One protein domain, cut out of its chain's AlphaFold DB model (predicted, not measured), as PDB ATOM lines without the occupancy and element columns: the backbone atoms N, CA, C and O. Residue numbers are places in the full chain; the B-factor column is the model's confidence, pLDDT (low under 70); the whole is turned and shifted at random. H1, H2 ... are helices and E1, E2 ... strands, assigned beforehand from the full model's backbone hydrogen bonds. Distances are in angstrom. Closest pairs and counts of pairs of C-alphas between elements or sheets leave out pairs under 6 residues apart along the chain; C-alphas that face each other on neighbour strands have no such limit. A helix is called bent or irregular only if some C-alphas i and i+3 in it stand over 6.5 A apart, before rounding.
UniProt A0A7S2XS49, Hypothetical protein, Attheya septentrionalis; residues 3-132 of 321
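Overview. This is residues 3 to 132 of the 321 residues of the protein "Hypothetical protein" of Attheya septentrionalis (UniProt A0A7S2XS49). The model is a row of parts along its longest axis: helix H1 covers one face of a small three-stranded sheet, H2 is over the other face, and beyond H2 comes a helical hairpin of H3 and H4. H2 sits between the sheet and this hairpin, with few contacts to the sheet and more to H4. The printed part has 130 residues with four named helices and three named strands, in the order H1, E1, E2, E3, H2, H3, H4; the sheet runs E1, E2, E3, antiparallel throughout, and the class is mixed, helices and strands. The whole is compact, with a radius of gyration of the C-alphas of 16.2 A, and its outline is elongated, 53 by 33 by 21 A.

Along the chain. H1 covers residues 8 to 21, 19.8 A from first to last C-alpha, and begins at C-alpha 8 at (16.341, -14.681, 6.436). E1 is residues 26 to 31, 15.8 A; E2 is residues 34 to 41, 22.4 A; E3 is residues 44 to 48, 12.8 A. H2 is residues 73 to 85, 18.4 A, and H3 is residues 88 to 104, 22.7 A. H3 is neither bent nor irregular, but only just: C-alphas 93 and 96 are 6.3 A apart. H4, residues 118 to 131, 20.0 A, ends at C-alpha 131 at (5.721, -32.612, -16.336).

Arrangement. E1, E2 and E3 form a meander, each strand the antiparallel neighbour of the one before. In the hairpin E1 and E2, N 27 and O 38 are 2.9 A apart, within hydrogen-bond range; in the hairpin E2 and E3, N 48 and O 37 are 2.8 A apart. H1 is on the sheet at a height of 8.3 A, over E1 and E2, and runs along the strands; the C-alphas of Gly 9 and Ala 35 are its closest to E2, 5.0 A. H2 is on the opposite face at a height of 10.0 A, over E3 and only just over E2, with 3 C-alphas falling on E2; its closest C-alphas to E3 are those of Leu 77 and Trp 45, 7.3 A. H4 touches H2 with residues 127 to 131 alone, at a steep tilt of 59 degrees, the same way; the closest C-alphas are those of Ala 82 and Ala 131, 4.0 A. H3 and H4 touch as a helical hairpin, at a shallow tilt of 23 degrees, opposite ways, with the C-alphas of Ala 102 and Trp 119 closest at 4.9 A. H3 and H1 are apart. Each O i to N i+4 pair is within hydrogen-bond range in H1, H2 and H4, and 11 of 13 are in H3.

Size, cuts and confidence. The two C-alphas farthest apart, those of Ser 3 and Asp 116, are 53.5 A apart. The printed part has no cut. The links E3 to H2, residues 49 to 72, and H3 to H4, residues 105 to 117, are long; in the first, residues 57 to 58 pair antiparallel with residues 71 to 72. The mean pLDDT of the printed part is 83.1, and residues 4 to 6, 60 to 69 and 109 to 111 are under 70.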
ATOM      1  N   SER A   3      27.707 -12.798  11.196       72.81
ATOM      2  CA  SER A   3      28.291 -12.126  12.367       72.81
ATOM      3  C   SER A   3      27.543 -10.915  12.911       72.81
ATOM      4  O   SER A   3      27.781 -10.543  14.056       72.81
ATOM      5  N   ASN A   4      26.662 -10.309  12.110       69.50
ATOM      6  CA  ASN A   4      25.885  -9.128  12.492       69.50
ATOM      7  C   ASN A   4      24.411  -9.489  12.742       69.50
ATOM      8  O   ASN A   4      23.549  -8.625  12.636       69.50
ATOM      9  N   GLY A   5      24.104 -10.769  12.992       65.06
ATOM     10  CA  GLY A   5      22.736 -11.220  13.259       65.06
ATOM     11  C   GLY A   5      21.836 -11.249  12.021       65.06
ATOM     12  O   GLY A   5      20.619 -11.227  12.143       65.06
ATOM     13  N   GLY A   6      22.406 -11.292  10.810       67.38
ATOM     14  CA  GLY A   6      21.608 -11.396   9.591       67.38
ATOM     15  C   GLY A   6      20.818 -12.707   9.544       67.38
ATOM     16  O   GLY A   6      21.413 -13.787   9.452       67.38
ATOM     17  N   GLU A   7      19.489 -12.608   9.581       73.31
ATOM     18  CA  GLU A   7      18.549 -13.730   9.461       73.31
ATOM     19  C   GLU A   7      18.135 -13.970   7.992       73.31
ATOM     20  O   GLU A   7      18.965 -13.903   7.084       73.31
ATOM     21  N   CYS A   8      16.858 -14.266   7.736       74.75
ATOM     22  CA  CYS A   8      16.341 -14.681   6.436       74.75
ATOM     23  C   CYS A   8      16.573 -13.643   5.325       74.75
ATOM     24  O   CYS A   8      17.075 -13.998   4.261       74.75
ATOM     25  N   GLY A   9      16.321 -12.354   5.581       80.56
ATOM     26  CA  GLY A   9      16.466 -11.275   4.592       80.56
ATOM     27  C   GLY A   9      17.891 -11.123   4.048       80.56
ATOM     28  O   GLY A   9      18.111 -11.342   2.852       80.56
ATOM     29  N   PRO A  10      18.880 -10.789   4.898       84.50
ATOM     30  CA  PRO A  10      20.268 -10.641   4.464       84.50
ATOM     31  C   PRO A  10      20.848 -11.916   3.843       84.50
ATOM     32  O   PRO A  10      21.592 -11.829   2.864       84.50
ATOM     33  N   ARG A  11      20.492 -13.101   4.368       83.81
ATOM     34  CA  ARG A  11      20.955 -14.386   3.824       83.81
ATOM     35  C   ARG A  11      20.374 -14.656   2.436       83.81
ATOM     36  O   ARG A  11      21.137 -14.974   1.528       83.81
ATOM     37  N   ALA A  12      19.067 -14.477   2.240       85.69
ATOM     38  CA  ALA A  12      18.428 -14.667   0.938       85.69
ATOM     39  C   ALA A  12      18.912 -13.633  -0.090       85.69
ATOM     40  O   ALA A  12      19.158 -13.969  -1.248       85.69
ATOM     41  N   TRP A  13      19.095 -12.374   0.317       87.62
ATOM     42  CA  TRP A  13      19.602 -11.329  -0.572       87.62
ATOM     43  C   TRP A  13      21.030 -11.626  -1.041       87.62
ATOM     44  O   TRP A  13      21.296 -11.630  -2.244       87.62
ATOM     45  N   PHE A  14      21.934 -11.932  -0.108       89.06
ATOM     46  CA  PHE A  14      23.327 -12.201  -0.448       89.06
ATOM     47  C   PHE A  14      23.501 -13.537  -1.172       89.06
ATOM     48  O   PHE A  14      24.285 -13.621  -2.111       89.06
ATOM     49  N   GLY A  15      22.725 -14.563  -0.813       88.69
ATOM     50  CA  GLY A  15      22.711 -15.832  -1.541       88.69
ATOM     51  C   GLY A  15      22.341 -15.638  -3.014       88.69
ATOM     52  O   GLY A  15      23.029 -16.148  -3.895       88.69
ATOM     53  N   ARG A  16      21.332 -14.807  -3.308       91.88
ATOM     54  CA  ARG A  16      20.983 -14.449  -4.695       91.88
ATOM     55  C   ARG A  16      22.098 -13.685  -5.396       91.88
ATOM     56  O   ARG A  16      22.339 -13.938  -6.572       91.88
ATOM     57  N   PHE A  17      22.746 -12.744  -4.708       93.00
ATOM     58  CA  PHE A  17      23.904 -12.033  -5.253       93.00
ATOM     59  C   PHE A  17      25.004 -13.022  -5.663       93.00
ATOM     60  O   PHE A  17      25.463 -12.972  -6.803       93.00
ATOM     61  N   MET A  18      25.343 -13.972  -4.788       92.38
ATOM     62  CA  MET A  18      26.344 -15.003  -5.065       92.38
ATOM     63  C   MET A  18      25.936 -15.890  -6.245       92.38
ATOM     64  O   MET A  18      26.707 -16.022  -7.189       92.38
ATOM     65  N   CYS A  19      24.716 -16.437  -6.258       93.69
ATOM     66  CA  CYS A  19      24.235 -17.247  -7.384       93.69
ATOM     67  C   CYS A  19      24.341 -16.489  -8.715       93.69
ATOM     68  O   CYS A  19      24.891 -17.022  -9.675       93.69
ATOM     69  N   LYS A  20      23.903 -15.223  -8.760       93.69
ATOM     70  CA  LYS A  20      24.014 -14.392  -9.968       93.69
ATOM     71  C   LYS A  20      25.461 -14.146 -10.388       93.69
ATOM     72  O   LYS A  20      25.740 -14.180 -11.580       93.69
ATOM     73  N   ALA A  21      26.368 -13.918  -9.438       95.75
ATOM     74  CA  ALA A  21      27.787 -13.706  -9.723       95.75
ATOM     75  C   ALA A  21      28.444 -14.930 -10.389       95.75
ATOM     76  O   ALA A  21      29.333 -14.767 -11.218       95.75
ATOM     77  N   PHE A  22      27.968 -16.139 -10.077       95.06
ATOM     78  CA  PHE A  22      28.423 -17.391 -10.693       95.06
ATOM     79  C   PHE A  22      27.542 -17.865 -11.862       95.06
ATOM     80  O   PHE A  22      27.656 -19.010 -12.290       95.06
ATOM     81  N   GLY A  23      26.646 -17.016 -12.378       94.12
ATOM     82  CA  GLY A  23      25.779 -17.360 -13.511       94.12
ATOM     83  C   GLY A  23      24.702 -18.404 -13.198       94.12
ATOM     84  O   GLY A  23      24.094 -18.945 -14.115       94.12
ATOM     85  N   ILE A  24      24.439 -18.687 -11.921       94.38
ATOM     86  CA  ILE A  24      23.400 -19.624 -11.493       94.38
ATOM     87  C   ILE A  24      22.047 -18.899 -11.531       94.38
ATOM     88  O   ILE A  24      21.869 -17.903 -10.814       94.38
ATOM     89  N   PRO A  25      21.065 -19.391 -12.313       93.31
ATOM     90  CA  PRO A  25      19.721 -18.829 -12.321       93.31
ATOM     91  C   PRO A  25      19.129 -18.815 -10.913       93.31
ATOM     92  O   PRO A  25      19.125 -19.827 -10.212       93.31
ATOM     93  N   THR A  26      18.633 -17.656 -10.480       93.00
ATOM     94  CA  THR A  26      18.077 -17.483  -9.136       93.00
ATOM     95  C   THR A  26      16.985 -16.422  -9.096       93.00
ATOM     96  O   THR A  26      17.077 -15.379  -9.752       93.00
ATOM     97  N   TRP A  27      15.975 -16.653  -8.260       88.19
ATOM     98  CA  TRP A  27      14.877 -15.726  -8.006       88.19
ATOM     99  C   TRP A  27      14.673 -15.547  -6.497       88.19
ATOM    100  O   TRP A  27      14.873 -16.460  -5.708       88.19
ATOM    101  N   GLY A  28      14.307 -14.342  -6.060       88.75
ATOM    102  CA  GLY A  28      13.806 -14.143  -4.695       88.75
ATOM    103  C   GLY A  28      12.400 -14.709  -4.563       88.75
ATOM    104  O   GLY A  28      11.597 -14.504  -5.464       88.75
ATOM    105  N   VAL A  29      12.122 -15.399  -3.464       87.50
ATOM    106  CA  VAL A  29      10.844 -16.073  -3.219       87.50
ATOM    107  C   VAL A  29      10.126 -15.350  -2.095       87.50
ATOM    108  O   VAL A  29      10.705 -15.126  -1.027       87.50
ATOM    109  N   ARG A  30       8.868 -14.972  -2.328       85.88
ATOM    110  CA  ARG A  30       8.036 -14.346  -1.307       85.88
ATOM    111  C   ARG A  30       7.370 -15.428  -0.468       85.88
ATOM    112  O   ARG A  30       6.745 -16.337  -1.008       85.88
ATOM    113  N   GLN A  31       7.503 -15.311   0.849       84.19
ATOM    114  CA  GLN A  31       6.831 -16.162   1.827       84.19
ATOM    115  C   GLN A  31       6.289 -15.287   2.974       84.19
ATOM    116  O   GLN A  31       6.856 -14.224   3.256       84.19
ATOM    117  N   PRO A  32       5.180 -15.665   3.632       81.56
ATOM    118  CA  PRO A  32       4.641 -14.893   4.752       81.56
ATOM    119  C   PRO A  32       5.664 -14.739   5.888       81.56
ATOM    120  O   PRO A  32       6.144 -15.730   6.429       81.56
ATOM    121  N   GLY A  33       6.000 -13.493   6.243       79.75
ATOM    122  CA  GLY A  33       6.916 -13.176   7.349       79.75
ATOM    123  C   GLY A  33       8.367 -13.628   7.146       79.75
ATOM    124  O   GLY A  33       9.140 -13.603   8.099       79.75
ATOM    125  N   HIS A  34       8.743 -14.046   5.934       81.56
ATOM    126  CA  HIS A  34      10.017 -14.713   5.692       81.56
ATOM    127  C   HIS A  34      10.594 -14.379   4.314       81.56
ATOM    128  O   HIS A  34       9.866 -14.265   3.329       81.56
ATOM    129  N   ALA A  35      11.916 -14.229   4.235       83.06
ATOM    130  CA  ALA A  35      12.621 -13.993   2.980       83.06
ATOM    131  C   ALA A  35      13.370 -15.255   2.554       83.06
ATOM    132  O   ALA A  35      14.269 -15.716   3.256       83.06
ATOM    133  N   ALA A  36      13.013 -15.778   1.385       88.50
ATOM    134  CA  ALA A  36      13.614 -16.966   0.806       88.50
ATOM    135  C   ALA A  36      14.168 -16.668  -0.593       88.50
ATOM    136  O   ALA A  36      13.944 -15.605  -1.187       88.50
ATOM    137  N   MET A  37      14.915 -17.618  -1.139       90.69
ATOM    138  CA  MET A  37      15.375 -17.571  -2.522       90.69
ATOM    139  C   MET A  37      15.201 -18.934  -3.169       90.69
ATOM    140  O   MET A  37      15.231 -19.947  -2.487       90.69
ATOM    141  N   SER A  38      15.058 -18.962  -4.484       91.56
ATOM    142  CA  SER A  38      15.147 -20.172  -5.277       91.56
ATOM    143  C   SER A  38      16.320 -20.065  -6.233       91.56
ATOM    144  O   SER A  38      16.693 -18.971  -6.670       91.56
ATOM    145  N   HIS A  39      16.937 -21.193  -6.548       91.25
ATOM    146  CA  HIS A  39      17.950 -21.254  -7.589       91.25
ATOM    147  C   HIS A  39      17.871 -22.570  -8.344       91.25
ATOM    148  O   HIS A  39      17.340 -23.566  -7.849       91.25
ATOM    149  N   TRP A  40      18.396 -22.551  -9.560       91.19
ATOM    150  CA  TRP A  40      18.509 -23.741 -10.380       91.19
ATOM    151  C   TRP A  40      19.702 -24.595  -9.933       91.19
ATOM    152  O   TRP A  40      20.727 -24.085  -9.469       91.19
ATOM    153  N   THR A  41      19.547 -25.907 -10.064       88.12
ATOM    154  CA  THR A  41      20.577 -26.930  -9.858       88.12
ATOM    155  C   THR A  41      20.499 -27.940 -10.999       88.12
ATOM    156  O   THR A  41      19.499 -27.987 -11.715       88.12
ATOM    157  N   SER A  42      21.484 -28.832 -11.119       84.12
ATOM    158  CA  SER A  42      21.434 -29.927 -12.099       84.12
ATOM    159  C   SER A  42      20.257 -30.898 -11.903       84.12
ATOM    160  O   SER A  42      20.005 -31.718 -12.777       84.12
ATOM    161  N   LYS A  43      19.549 -30.828 -10.765       82.69
ATOM    162  CA  LYS A  43      18.352 -31.627 -10.447       82.69
ATOM    163  C   LYS A  43      17.054 -30.813 -10.531       82.69
ATOM    164  O   LYS A  43      16.007 -31.298 -10.122       82.69
ATOM    165  N   GLY A  44      17.120 -29.575 -11.024       85.75
ATOM    166  CA  GLY A  44      15.988 -28.655 -11.103       85.75
ATOM    167  C   GLY A  44      16.048 -27.520 -10.081       85.75
ATOM    168  O   GLY A  44      17.079 -27.267  -9.448       85.75
ATOM    169  N   TRP A  45      14.942 -26.790  -9.959       89.69
ATOM    170  CA  TRP A  45      14.832 -25.649  -9.055       89.69
ATOM    171  C   TRP A  45      14.673 -26.088  -7.600       89.69
ATOM    172  O   TRP A  45      13.947 -27.029  -7.293       89.69
ATOM    173  N   LEU A  46      15.312 -25.352  -6.693       90.44
ATOM    174  CA  LEU A  46      15.221 -25.560  -5.251       90.44
ATOM    175  C   LEU A  46      14.896 -24.243  -4.547       90.44
ATOM    176  O   LEU A  46      15.410 -23.198  -4.949       90.44
ATOM    177  N   ILE A  47      14.102 -24.294  -3.476       87.62
ATOM    178  CA  ILE A  47      13.983 -23.201  -2.503       87.62
ATOM    179  C   ILE A  47      15.057 -23.372  -1.424       87.62
ATOM    180  O   ILE A  47      15.187 -24.429  -0.812       87.62
ATOM    181  N   CYS A  48      15.790 -22.298  -1.169       86.50
ATOM    182  CA  CYS A  48      16.768 -22.153  -0.105       86.50
ATOM    183  C   CYS A  48      16.262 -21.162   0.939       86.50
ATOM    184  O   CYS A  48      15.668 -20.131   0.603       86.50
ATOM    185  N   LEU A  49      16.596 -21.441   2.203       80.19
ATOM    186  CA  LEU A  49      16.315 -20.552   3.330       80.19
ATOM    187  C   LEU A  49      14.824 -20.210   3.418       80.19
ATOM    188  O   LEU A  49      14.498 -19.051   3.622       80.19
ATOM    189  N   GLY A  50      13.926 -21.170   3.214       82.25
ATOM    190  CA  GLY A  50      12.485 -20.935   3.150       82.25
ATOM    191  C   GLY A  50      11.678 -22.219   3.249       82.25
ATOM    192  O   GLY A  50      12.233 -23.314   3.261       82.25
ATOM    193  N   ALA A  51      10.362 -22.065   3.320       86.06
ATOM    194  CA  ALA A  51       9.406 -23.163   3.308       86.06
ATOM    195  C   ALA A  51       9.182 -23.726   1.886       86.06
ATOM    196  O   ALA A  51       9.737 -23.224   0.909       86.06
ATOM    197  N   ALA A  52       8.365 -24.776   1.772       86.06
ATOM    198  CA  ALA A  52       8.094 -25.474   0.515       86.06
ATOM    199  C   ALA A  52       7.362 -24.609  -0.538       86.06
ATOM    200  O   ALA A  52       6.822 -23.536  -0.251       86.06
ATOM    201  N   TRP A  53       7.286 -25.122  -1.770       86.75
ATOM    202  CA  TRP A  53       6.647 -24.447  -2.905       86.75
ATOM    203  C   TRP A  53       5.209 -24.004  -2.606       86.75
ATOM    204  O   TRP A  53       4.864 -22.872  -2.905       86.75
ATOM    205  N   LYS A  54       4.396 -24.809  -1.910       87.38
ATOM    206  CA  LYS A  54       2.980 -24.493  -1.616       87.38
ATOM    207  C   LYS A  54       2.738 -23.133  -0.939       87.38
ATOM    208  O   LYS A  54       1.679 -22.549  -1.117       87.38
ATOM    209  N   VAL A  55       3.699 -22.624  -0.167       84.06
ATOM    210  CA  VAL A  55       3.590 -21.326   0.534       84.06
ATOM    211  C   VAL A  55       4.429 -20.220  -0.109       84.06
ATOM    212  O   VAL A  55       4.600 -19.143   0.463       84.06
ATOM    213  N   SER A  56       4.994 -20.504  -1.279       87.75
ATOM    214  CA  SER A  56       5.871 -19.613  -2.026       87.75
ATOM    215  C   SER A  56       5.099 -18.877  -3.104       87.75
ATOM    216  O   SER A  56       4.185 -19.434  -3.710       87.75
ATOM    217  N   SER A  57       5.484 -17.633  -3.370       87.19
ATOM    218  CA  SER A  57       4.934 -16.875  -4.485       87.19
ATOM    219  C   SER A  57       5.915 -15.859  -5.064       87.19
ATOM    220  O   SER A  57       6.934 -15.521  -4.449       87.19
ATOM    221  N   TRP A  58       5.601 -15.360  -6.260       84.62
ATOM    222  CA  TRP A  58       6.332 -14.271  -6.905       84.62
ATOM    223  C   TRP A  58       5.396 -13.154  -7.339       84.62
ATOM    224  O   TRP A  58       4.305 -13.375  -7.871       84.62
ATOM    225  N   ASP A  59       5.874 -11.929  -7.134       71.56
ATOM    226  CA  ASP A  59       5.289 -10.737  -7.727       71.56
ATOM    227  C   ASP A  59       5.727 -10.694  -9.193       71.56
ATOM    228  O   ASP A  59       6.821 -10.226  -9.515       71.56
ATOM    229  N   GLU A  60       4.898 -11.222 -10.087       64.56
ATOM    230  CA  GLU A  60       5.204 -11.219 -11.511       64.56
ATOM    231  C   GLU A  60       4.216 -10.349 -12.284       64.56
ATOM    232  O   GLU A  60       3.007 -10.547 -12.229       64.56
ATOM    233  N   ARG A  61       4.741  -9.364 -13.027       53.84
ATOM    234  CA  ARG A  61       3.922  -8.360 -13.731       53.84
ATOM    235  C   ARG A  61       3.032  -8.945 -14.828       53.84
ATOM    236  O   ARG A  61       2.016  -8.341 -15.139       53.84
ATOM    237  N   ARG A  62       3.402 -10.105 -15.384       52.34
ATOM    238  CA  ARG A  62       2.553 -10.885 -16.304       52.34
ATOM    239  C   ARG A  62       1.308 -11.451 -15.603       52.34
ATOM    240  O   ARG A  62       0.260 -11.557 -16.217       52.34
ATOM    241  N   TYR A  63       1.420 -11.740 -14.307       50.09
ATOM    242  CA  TYR A  63       0.369 -12.310 -13.462       50.09
ATOM    243  C   TYR A  63      -0.432 -11.205 -12.762       50.09
ATOM    244  O   TYR A  63      -1.634 -11.340 -12.557       50.09
ATOM    245  N   SER A  64       0.194 -10.069 -12.446       41.00
ATOM    246  CA  SER A  64      -0.491  -8.916 -11.871       41.00
ATOM    247  C   SER A  64      -1.144  -8.063 -12.964       41.00
ATOM    248  O   SER A  64      -0.609  -7.035 -13.390       41.00
ATOM    249  N   GLY A  65      -2.350  -8.451 -13.377       43.31
ATOM    250  CA  GLY A  65      -3.311  -7.479 -13.893       43.31
ATOM    251  C   GLY A  65      -3.645  -6.411 -12.835       43.31
ATOM    252  O   GLY A  65      -3.067  -6.366 -11.747       43.31
ATOM    253  N   ARG A  66      -4.639  -5.555 -13.111       42.44
ATOM    254  CA  ARG A  66      -5.151  -4.543 -12.152       42.44
ATOM    255  C   ARG A  66      -5.521  -5.120 -10.768       42.44
ATOM    256  O   ARG A  66      -5.556  -4.372  -9.796       42.44
ATOM    257  N   ASN A  67      -5.717  -6.436 -10.678       49.78
ATOM    258  CA  ASN A  67      -5.821  -7.189  -9.436       49.78
ATOM    259  C   ASN A  67      -4.500  -7.930  -9.200       49.78
ATOM    260  O   ASN A  67      -4.087  -8.726 -10.036       49.78
ATOM    261  N   LYS A  68      -3.848  -7.638  -8.069       54.91
ATOM    262  CA  LYS A  68      -2.537  -8.139  -7.615       54.91
ATOM    263  C   LYS A  68      -2.486  -9.677  -7.496       54.91
ATOM    264  O   LYS A  68      -2.415 -10.200  -6.388       54.91
ATOM    265  N   ALA A  69      -2.560 -10.410  -8.600       57.00
ATOM    266  CA  ALA A  69      -2.377 -11.851  -8.581       57.00
ATOM    267  C   ALA A  69      -0.880 -12.171  -8.511       57.00
ATOM    268  O   ALA A  69      -0.048 -11.558  -9.187       57.00
ATOM    269  N   HIS A  70      -0.556 -13.104  -7.626       73.50
ATOM    270  CA  HIS A  70       0.788 -13.611  -7.413       73.50
ATOM    271  C   HIS A  70       0.913 -14.949  -8.125       73.50
ATOM    272  O   HIS A  70      -0.015 -15.754  -8.095       73.50
ATOM    273  N   ARG A  71       2.069 -15.197  -8.734       80.88
ATOM    274  CA  ARG A  71       2.393 -16.529  -9.234       80.88
ATOM    275  C   ARG A  71       2.617 -17.459  -8.043       80.88
ATOM    276  O   ARG A  71       3.393 -17.095  -7.157       80.88
ATOM    277  N   SER A  72       1.976 -18.625  -8.017       85.50
ATOM    278  CA  SER A  72       2.157 -19.610  -6.948       85.50
ATOM    279  C   SER A  72       3.436 -20.441  -7.146       85.50
ATOM    280  O   SER A  72       3.937 -20.621  -8.257       85.50
ATOM    281  N   GLY A  73       3.988 -20.950  -6.044       88.38
ATOM    282  CA  GLY A  73       5.078 -21.929  -6.023       88.38
ATOM    283  C   GLY A  73       4.816 -23.184  -6.844       88.38
ATOM    284  O   GLY A  73       5.685 -23.537  -7.642       88.38
ATOM    285  N   PRO A  74       3.670 -23.861  -6.656       87.88
ATOM    286  CA  PRO A  74       3.318 -25.035  -7.443       87.88
ATOM    287  C   PRO A  74       3.256 -24.745  -8.947       87.88
ATOM    288  O   PRO A  74       3.870 -25.481  -9.713       87.88
ATOM    289  N   ASP A  75       2.628 -23.637  -9.362       85.50
ATOM    290  CA  ASP A  75       2.577 -23.220 -10.771       85.50
ATOM    291  C   ASP A  75       3.984 -23.015 -11.357       85.50
ATOM    292  O   ASP A  75       4.280 -23.488 -12.457       85.50
ATOM    293  N   PHE A  76       4.871 -22.346 -10.609       87.94
ATOM    294  CA  PHE A  76       6.272 -22.168 -10.996       87.94
ATOM    295  C   PHE A  76       7.004 -23.496 -11.157       87.94
ATOM    296  O   PHE A  76       7.636 -23.732 -12.186       87.94
ATOM    297  N   LEU A  77       6.920 -24.366 -10.152       89.25
ATOM    298  CA  LEU A  77       7.614 -25.644 -10.183       89.25
ATOM    299  C   LEU A  77       7.140 -26.488 -11.371       89.25
ATOM    300  O   LEU A  77       7.976 -26.983 -12.129       89.25
ATOM    301  N   LEU A  78       5.826 -26.573 -11.572       88.12
ATOM    302  CA  LEU A  78       5.221 -27.339 -12.652       88.12
ATOM    303  C   LEU A  78       5.624 -26.805 -14.034       88.12
ATOM    304  O   LEU A  78       5.948 -27.596 -14.917       88.12
ATOM    305  N   GLU A  79       5.680 -25.476 -14.230       88.25
ATOM    306  CA  GLU A  79       6.233 -24.901 -15.470       88.25
ATOM    307  C   GLU A  79       7.664 -25.394 -15.686       88.25
ATOM    308  O   GLU A  79       8.003 -25.848 -16.778       88.25
ATOM    309  N   THR A  80       8.514 -25.297 -14.663       88.50
ATOM    310  CA  THR A  80       9.934 -25.632 -14.821       88.50
ATOM    311  C   THR A  80      10.156 -27.114 -15.115       88.50
ATOM    312  O   THR A  80      11.053 -27.440 -15.888       88.50
ATOM    313  N   GLN A  81       9.329 -27.996 -14.549       89.88
ATOM    314  CA  GLN A  81       9.357 -29.433 -14.815       89.88
ATOM    315  C   GLN A  81       8.889 -29.739 -16.236       89.88
ATOM    316  O   GLN A  81       9.598 -30.417 -16.972       89.88
ATOM    317  N   ALA A  82       7.760 -29.165 -16.660       89.81
ATOM    318  CA  ALA A  82       7.260 -29.327 -18.021       89.81
ATOM    319  C   ALA A  82       8.275 -28.835 -19.065       89.81
ATOM    320  O   ALA A  82       8.540 -29.536 -20.034       89.81
ATOM    321  N   ARG A  83       8.905 -27.671 -18.844       88.00
ATOM    322  CA  ARG A  83       9.952 -27.129 -19.734       88.00
ATOM    323  C   ARG A  83      11.210 -27.989 -19.790       88.00
ATOM    324  O   ARG A  83      11.910 -27.949 -20.792       88.00
ATOM    325  N   ALA A  84      11.526 -28.706 -18.714       86.50
ATOM    326  CA  ALA A  84      12.675 -29.603 -18.670       86.50
ATOM    327  C   ALA A  84      12.383 -30.974 -19.304       86.50
ATOM    328  O   ALA A  84      13.319 -31.661 -19.703       86.50
ATOM    329  N   ALA A  85      11.113 -31.380 -19.366       87.94
ATOM    330  CA  ALA A  85      10.696 -32.704 -19.821       87.94
ATOM    331  C   ALA A  85      10.427 -32.796 -21.331       87.94
ATOM    332  O   ALA A  85      10.462 -33.893 -21.886       87.94
ATOM    333  N   VAL A  86      10.149 -31.674 -22.000       87.12
ATOM    334  CA  VAL A  86       9.855 -31.647 -23.441       87.12
ATOM    335  C   VAL A  86      10.781 -30.698 -24.187       87.12
ATOM    336  O   VAL A  86      11.300 -29.738 -23.621       87.12
ATOM    337  N   GLU A  87      10.935 -30.941 -25.488       89.19
ATOM    338  CA  GLU A  87      11.658 -30.039 -26.382       89.19
ATOM    339  C   GLU A  87      11.060 -28.628 -26.356       89.19
ATOM    340  O   GLU A  87       9.837 -28.444 -26.358       89.19
ATOM    341  N   GLU A  88      11.935 -27.628 -26.389       86.50
ATOM    342  CA  GLU A  88      11.586 -26.214 -26.240       86.50
ATOM    343  C   GLU A  88      10.511 -25.769 -27.249       86.50
ATOM    344  O   GLU A  88       9.519 -25.135 -26.884       86.50
ATOM    345  N   GLU A  89      10.643 -26.195 -28.506       87.69
ATOM    346  CA  GLU A  89       9.675 -25.898 -29.565       87.69
ATOM    347  C   GLU A  89       8.289 -26.493 -29.264       87.69
ATOM    348  O   GLU A  89       7.265 -25.834 -29.451       87.69
ATOM    349  N   ALA A  90       8.233 -27.727 -28.751       84.75
ATOM    350  CA  ALA A  90       6.969 -28.379 -28.414       84.75
ATOM    351  C   ALA A  90       6.269 -27.665 -27.250       84.75
ATOM    352  O   ALA A  90       5.051 -27.461 -27.295       84.75
ATOM    353  N   TYR A  91       7.047 -27.240 -26.249       89.12
ATOM    354  CA  TYR A  91       6.553 -26.450 -25.128       89.12
ATOM    355  C   TYR A  91       5.934 -25.133 -25.611       89.12
ATOM    356  O   TYR A  91       4.768 -24.844 -25.328       89.12
ATOM    357  N   TYR A  92       6.686 -24.340 -26.380       86.81
ATOM    358  CA  TYR A  92       6.230 -23.021 -26.811       86.81
ATOM    359  C   TYR A  92       5.063 -23.090 -27.801       86.81
ATOM    360  O   TYR A  92       4.097 -22.337 -27.662       86.81
ATOM    361  N   GLN A  93       5.086 -24.010 -28.765       87.44
ATOM    362  CA  GLN A  93       4.037 -24.072 -29.787       87.44
ATOM    363  C   GLN A  93       2.667 -24.451 -29.228       87.44
ATOM    364  O   GLN A  93       1.649 -23.972 -29.735       87.44
ATOM    365  N   LYS A  94       2.629 -25.313 -28.207       86.44
ATOM    366  CA  LYS A  94       1.377 -25.805 -27.628       86.44
ATOM    367  C   LYS A  94       1.016 -25.050 -26.360       86.44
ATOM    368  O   LYS A  94      -0.017 -24.390 -26.324       86.44
ATOM    369  N   LEU A  95       1.866 -25.111 -25.340       88.56
ATOM    370  CA  LEU A  95       1.514 -24.618 -24.014       88.56
ATOM    371  C   LEU A  95       1.534 -23.089 -23.937       88.56
ATOM    372  O   LEU A  95       0.539 -22.495 -23.533       88.56
ATOM    373  N   CYS A  96       2.597 -22.438 -24.419       86.88
ATOM    374  CA  CYS A  96       2.646 -20.970 -24.426       86.88
ATOM    375  C   CYS A  96       1.514 -20.377 -25.283       86.88
ATOM    376  O   CYS A  96       0.890 -19.391 -24.900       86.88
ATOM    377  N   ARG A  97       1.156 -21.032 -26.395       90.50
ATOM    378  CA  ARG A  97       0.007 -20.628 -27.217       90.50
ATOM    379  C   ARG A  97      -1.320 -20.706 -26.454       90.50
ATOM    380  O   ARG A  97      -2.105 -19.763 -26.540       90.50
ATOM    381  N   LEU A  98      -1.577 -21.794 -25.724       91.19
ATOM    382  CA  LEU A  98      -2.785 -21.934 -24.899       91.19
ATOM    383  C   LEU A  98      -2.856 -20.844 -23.821       91.19
ATOM    384  O   LEU A  98      -3.903 -20.226 -23.641       91.19
ATOM    385  N   GLU A  99      -1.734 -20.554 -23.161       87.81
ATOM    386  CA  GLU A  99      -1.646 -19.489 -22.159       87.81
ATOM    387  C   GLU A  99      -1.916 -18.104 -22.757       87.81
ATOM    388  O   GLU A  99      -2.665 -17.327 -22.165       87.81
ATOM    389  N   CYS A 100      -1.376 -17.812 -23.946       87.62
ATOM    390  CA  CYS A 100      -1.649 -16.563 -24.655       87.62
ATOM    391  C   CYS A 100      -3.129 -16.425 -25.040       87.62
ATOM    392  O   CYS A 100      -3.696 -15.344 -24.896       87.62
ATOM    393  N   ILE A 101      -3.774 -17.499 -25.512       90.19
ATOM    394  CA  ILE A 101      -5.212 -17.470 -25.829       90.19
ATOM    395  C   ILE A 101      -6.022 -17.216 -24.553       90.19
ATOM    396  O   ILE A 101      -6.902 -16.357 -24.556       90.19
ATOM    397  N   ALA A 102      -5.692 -17.895 -23.451       88.06
ATOM    398  CA  ALA A 102      -6.343 -17.681 -22.161       88.06
ATOM    399  C   ALA A 102      -6.236 -16.217 -21.694       88.06
ATOM    400  O   ALA A 102      -7.223 -15.639 -21.243       88.06
ATOM    401  N   GLU A 103      -5.065 -15.588 -21.852       83.56
ATOM    402  CA  GLU A 103      -4.873 -14.163 -21.546       83.56
ATOM    403  C   GLU A 103      -5.732 -13.245 -22.425       83.56
ATOM    404  O   GLU A 103      -6.367 -12.327 -21.905       83.56
ATOM    405  N   VAL A 104      -5.805 -13.504 -23.736       87.44
ATOM    406  CA  VAL A 104      -6.656 -12.734 -24.666       87.44
ATOM    407  C   VAL A 104      -8.138 -12.858 -24.305       87.44
ATOM    408  O   VAL A 104      -8.878 -11.880 -24.397       87.44
ATOM    409  N   MET A 105      -8.563 -14.034 -23.845       86.75
ATOM    410  CA  MET A 105      -9.931 -14.299 -23.391       86.75
ATOM    411  C   MET A 105     -10.221 -13.755 -21.981       86.75
ATOM    412  O   MET A 105     -11.355 -13.841 -21.513       86.75
ATOM    413  N   GLY A 106      -9.226 -13.174 -21.301       82.06
ATOM    414  CA  GLY A 106      -9.377 -12.626 -19.953       82.06
ATOM    415  C   GLY A 106      -9.491 -13.688 -18.855       82.06
ATOM    416  O   GLY A 106      -9.927 -13.374 -17.746       82.06
ATOM    417  N   GLU A 107      -9.103 -14.933 -19.133       85.31
ATOM    418  CA  GLU A 107      -9.120 -16.016 -18.154       85.31
ATOM    419  C   GLU A 107      -7.961 -15.850 -17.159       85.31
ATOM    420  O   GLU A 107      -6.778 -15.908 -17.518       85.31
ATOM    421  N   THR A 108      -8.292 -15.638 -15.882       73.12
ATOM    422  CA  THR A 108      -7.276 -15.457 -14.838       73.12
ATOM    423  C   THR A 108      -6.494 -16.741 -14.599       73.12
ATOM    424  O   THR A 108      -7.024 -17.842 -14.724       73.12
ATOM    425  N   ILE A 109      -5.243 -16.591 -14.178       67.44
ATOM    426  CA  ILE A 109      -4.408 -17.715 -13.760       67.44
ATOM    427  C   ILE A 109      -4.989 -18.294 -12.467       67.44
ATOM    428  O   ILE A 109      -5.331 -17.549 -11.547       67.44
ATOM    429  N   MET A 110      -5.142 -19.612 -12.449       65.81
ATOM    430  CA  MET A 110      -5.636 -20.410 -11.333       65.81
ATOM    431  C   MET A 110      -4.628 -21.533 -11.096       65.81
ATOM    432  O   MET A 110      -3.974 -21.963 -12.042       65.81
ATOM    433  N   ASP A 111      -4.530 -22.012  -9.860       65.19
ATOM    434  CA  ASP A 111      -3.771 -23.230  -9.541       65.19
ATOM    435  C   ASP A 111      -4.595 -24.505  -9.807       65.19
ATOM    436  O   ASP A 111      -4.115 -25.611  -9.590       65.19
ATOM    437  N   GLU A 112      -5.844 -24.349 -10.256       71.06
ATOM    438  CA  GLU A 112      -6.815 -25.427 -10.426       71.06
ATOM    439  C   GLU A 112      -7.626 -25.229 -11.712       71.06
ATOM    440  O   GLU A 112      -7.883 -24.101 -12.153       71.06
ATOM    441  N   VAL A 113      -8.054 -26.349 -12.290       80.69
ATOM    442  CA  VAL A 113      -8.948 -26.405 -13.450       80.69
ATOM    443  C   VAL A 113     -10.315 -25.830 -13.091       80.69
ATOM    444  O   VAL A 113     -10.918 -26.190 -12.081       80.69
ATOM    445  N   ALA A 114     -10.824 -24.948 -13.946       82.25
ATOM    446  CA  ALA A 114     -12.097 -24.270 -13.755       82.25
ATOM    447  C   ALA A 114     -12.966 -24.385 -15.025       82.25
ATOM    448  O   ALA A 114     -12.512 -23.999 -16.109       82.25
ATOM    449  N   PRO A 115     -14.219 -24.877 -14.930       82.50
ATOM    450  CA  PRO A 115     -15.089 -25.074 -16.096       82.50
ATOM    451  C   PRO A 115     -15.382 -23.796 -16.896       82.50
ATOM    452  O   PRO A 115     -15.650 -23.864 -18.092       82.50
ATOM    453  N   ASP A 116     -15.336 -22.635 -16.243       85.69
ATOM    454  CA  ASP A 116     -15.563 -21.312 -16.829       85.69
ATOM    455  C   ASP A 116     -14.296 -20.687 -17.447       85.69
ATOM    456  O   ASP A 116     -14.369 -19.598 -18.016       85.69
ATOM    457  N   LYS A 117     -13.141 -21.365 -17.360       86.25
ATOM    458  CA  LYS A 117     -11.837 -20.908 -17.876       86.25
ATOM    459  C   LYS A 117     -11.198 -22.000 -18.721       86.25
ATOM    460  O   LYS A 117     -10.245 -22.666 -18.304       86.25
ATOM    461  N   PHE A 118     -11.793 -22.241 -19.884       90.88
ATOM    462  CA  PHE A 118     -11.467 -23.380 -20.734       90.88
ATOM    463  C   PHE A 118     -10.002 -23.377 -21.184       90.88
ATOM    464  O   PHE A 118      -9.314 -24.386 -21.039       90.88
ATOM    465  N   TRP A 119      -9.501 -22.252 -21.702       90.62
ATOM    466  CA  TRP A 119      -8.152 -22.185 -22.273       90.62
ATOM    467  C   TRP A 119      -7.063 -22.289 -21.210       90.62
ATOM    468  O   TRP A 119      -6.050 -22.957 -21.420       90.62
ATOM    469  N   ARG A 120      -7.279 -21.670 -20.048       88.19
ATOM    470  CA  ARG A 120      -6.379 -21.749 -18.900       88.19
ATOM    471  C   ARG A 120      -6.355 -23.158 -18.334       88.19
ATOM    472  O   ARG A 120      -5.275 -23.669 -18.065       88.19
ATOM    473  N   SER A 121      -7.519 -23.784 -18.193       89.31
ATOM    474  CA  SER A 121      -7.625 -25.166 -17.725       89.31
ATOM    475  C   SER A 121      -6.917 -26.132 -18.668       89.31
ATOM    476  O   SER A 121      -6.132 -26.959 -18.223       89.31
ATOM    477  N   LEU A 122      -7.109 -25.966 -19.981       91.44
ATOM    478  CA  LEU A 122      -6.428 -26.774 -20.987       91.44
ATOM    479  C   LEU A 122      -4.903 -26.582 -20.948       91.44
ATOM    480  O   LEU A 122      -4.158 -27.541 -21.134       91.44
ATOM    481  N   ALA A 123      -4.428 -25.360 -20.683       90.00
ATOM    482  CA  ALA A 123      -3.005 -25.090 -20.485       90.00
ATOM    483  C   ALA A 123      -2.449 -25.805 -19.239       90.00
ATOM    484  O   ALA A 123      -1.386 -26.418 -19.320       90.00
ATOM    485  N   LEU A 124      -3.155 -25.755 -18.105       87.81
ATOM    486  CA  LEU A 124      -2.738 -26.427 -16.868       87.81
ATOM    487  C   LEU A 124      -2.636 -27.945 -17.062       87.81
ATOM    488  O   LEU A 124      -1.576 -28.513 -16.814       87.81
ATOM    489  N   GLU A 125      -3.674 -28.568 -17.621       89.19
ATOM    490  CA  GLU A 125      -3.696 -30.002 -17.943       89.19
ATOM    491  C   GLU A 125      -2.551 -30.393 -18.888       89.19
ATOM    492  O   GLU A 125      -1.796 -31.336 -18.642       89.19
ATOM    493  N   GLN A 126      -2.343 -29.622 -19.960       90.25
ATOM    494  CA  GLN A 126      -1.253 -29.887 -20.898       90.25
ATOM    495  C   GLN A 126       0.124 -29.790 -20.226       90.25
ATOM    496  O   GLN A 126       1.039 -30.537 -20.586       90.25
ATOM    497  N   ARG A 127       0.280 -28.877 -19.265       90.19
ATOM    498  CA  ARG A 127       1.509 -28.718 -18.492       90.19
ATOM    499  C   ARG A 127       1.736 -29.890 -17.542       90.19
ATOM    500  O   ARG A 127       2.866 -30.363 -17.462       90.19
ATOM    501  N   GLU A 128       0.695 -30.382 -16.875       89.56
ATOM    502  CA  GLU A 128       0.776 -31.586 -16.039       89.56
ATOM    503  C   GLU A 128       1.185 -32.814 -16.854       89.56
ATOM    504  O   GLU A 128       2.100 -33.533 -16.453       89.56
ATOM    505  N   ILE A 129       0.603 -32.992 -18.045       89.69
ATOM    506  CA  ILE A 129       0.982 -34.064 -18.980       89.69
ATOM    507  C   ILE A 129       2.465 -33.969 -19.367       89.69
ATOM    508  O   ILE A 129       3.147 -34.987 -19.467       89.69
ATOM    509  N   TYR A 130       2.988 -32.761 -19.595       90.31
ATOM    510  CA  TYR A 130       4.408 -32.579 -19.918       90.31
ATOM    511  C   TYR A 130       5.323 -32.814 -18.730       90.31
ATOM    512  O   TYR A 130       6.378 -33.414 -18.904       90.31
ATOM    513  N   ALA A 131       4.942 -32.362 -17.540       86.94
ATOM    514  CA  ALA A 131       5.721 -32.612 -16.336       86.94
ATOM    515  C   ALA A 131       5.757 -34.110 -15.976       86.94
ATOM    516  O   ALA A 131       6.769 -34.577 -15.458       86.94
ATOM    517  N   ASN A 132       4.692 -34.857 -16.298       84.06
ATOM    518  CA  ASN A 132       4.524 -36.276 -15.982       84.06
ATOM    519  C   ASN A 132       4.212 -37.111 -17.246       84.06
ATOM    520  O   ASN A 132       3.085 -37.579 -17.410       84.06
TER     521      ASN A 132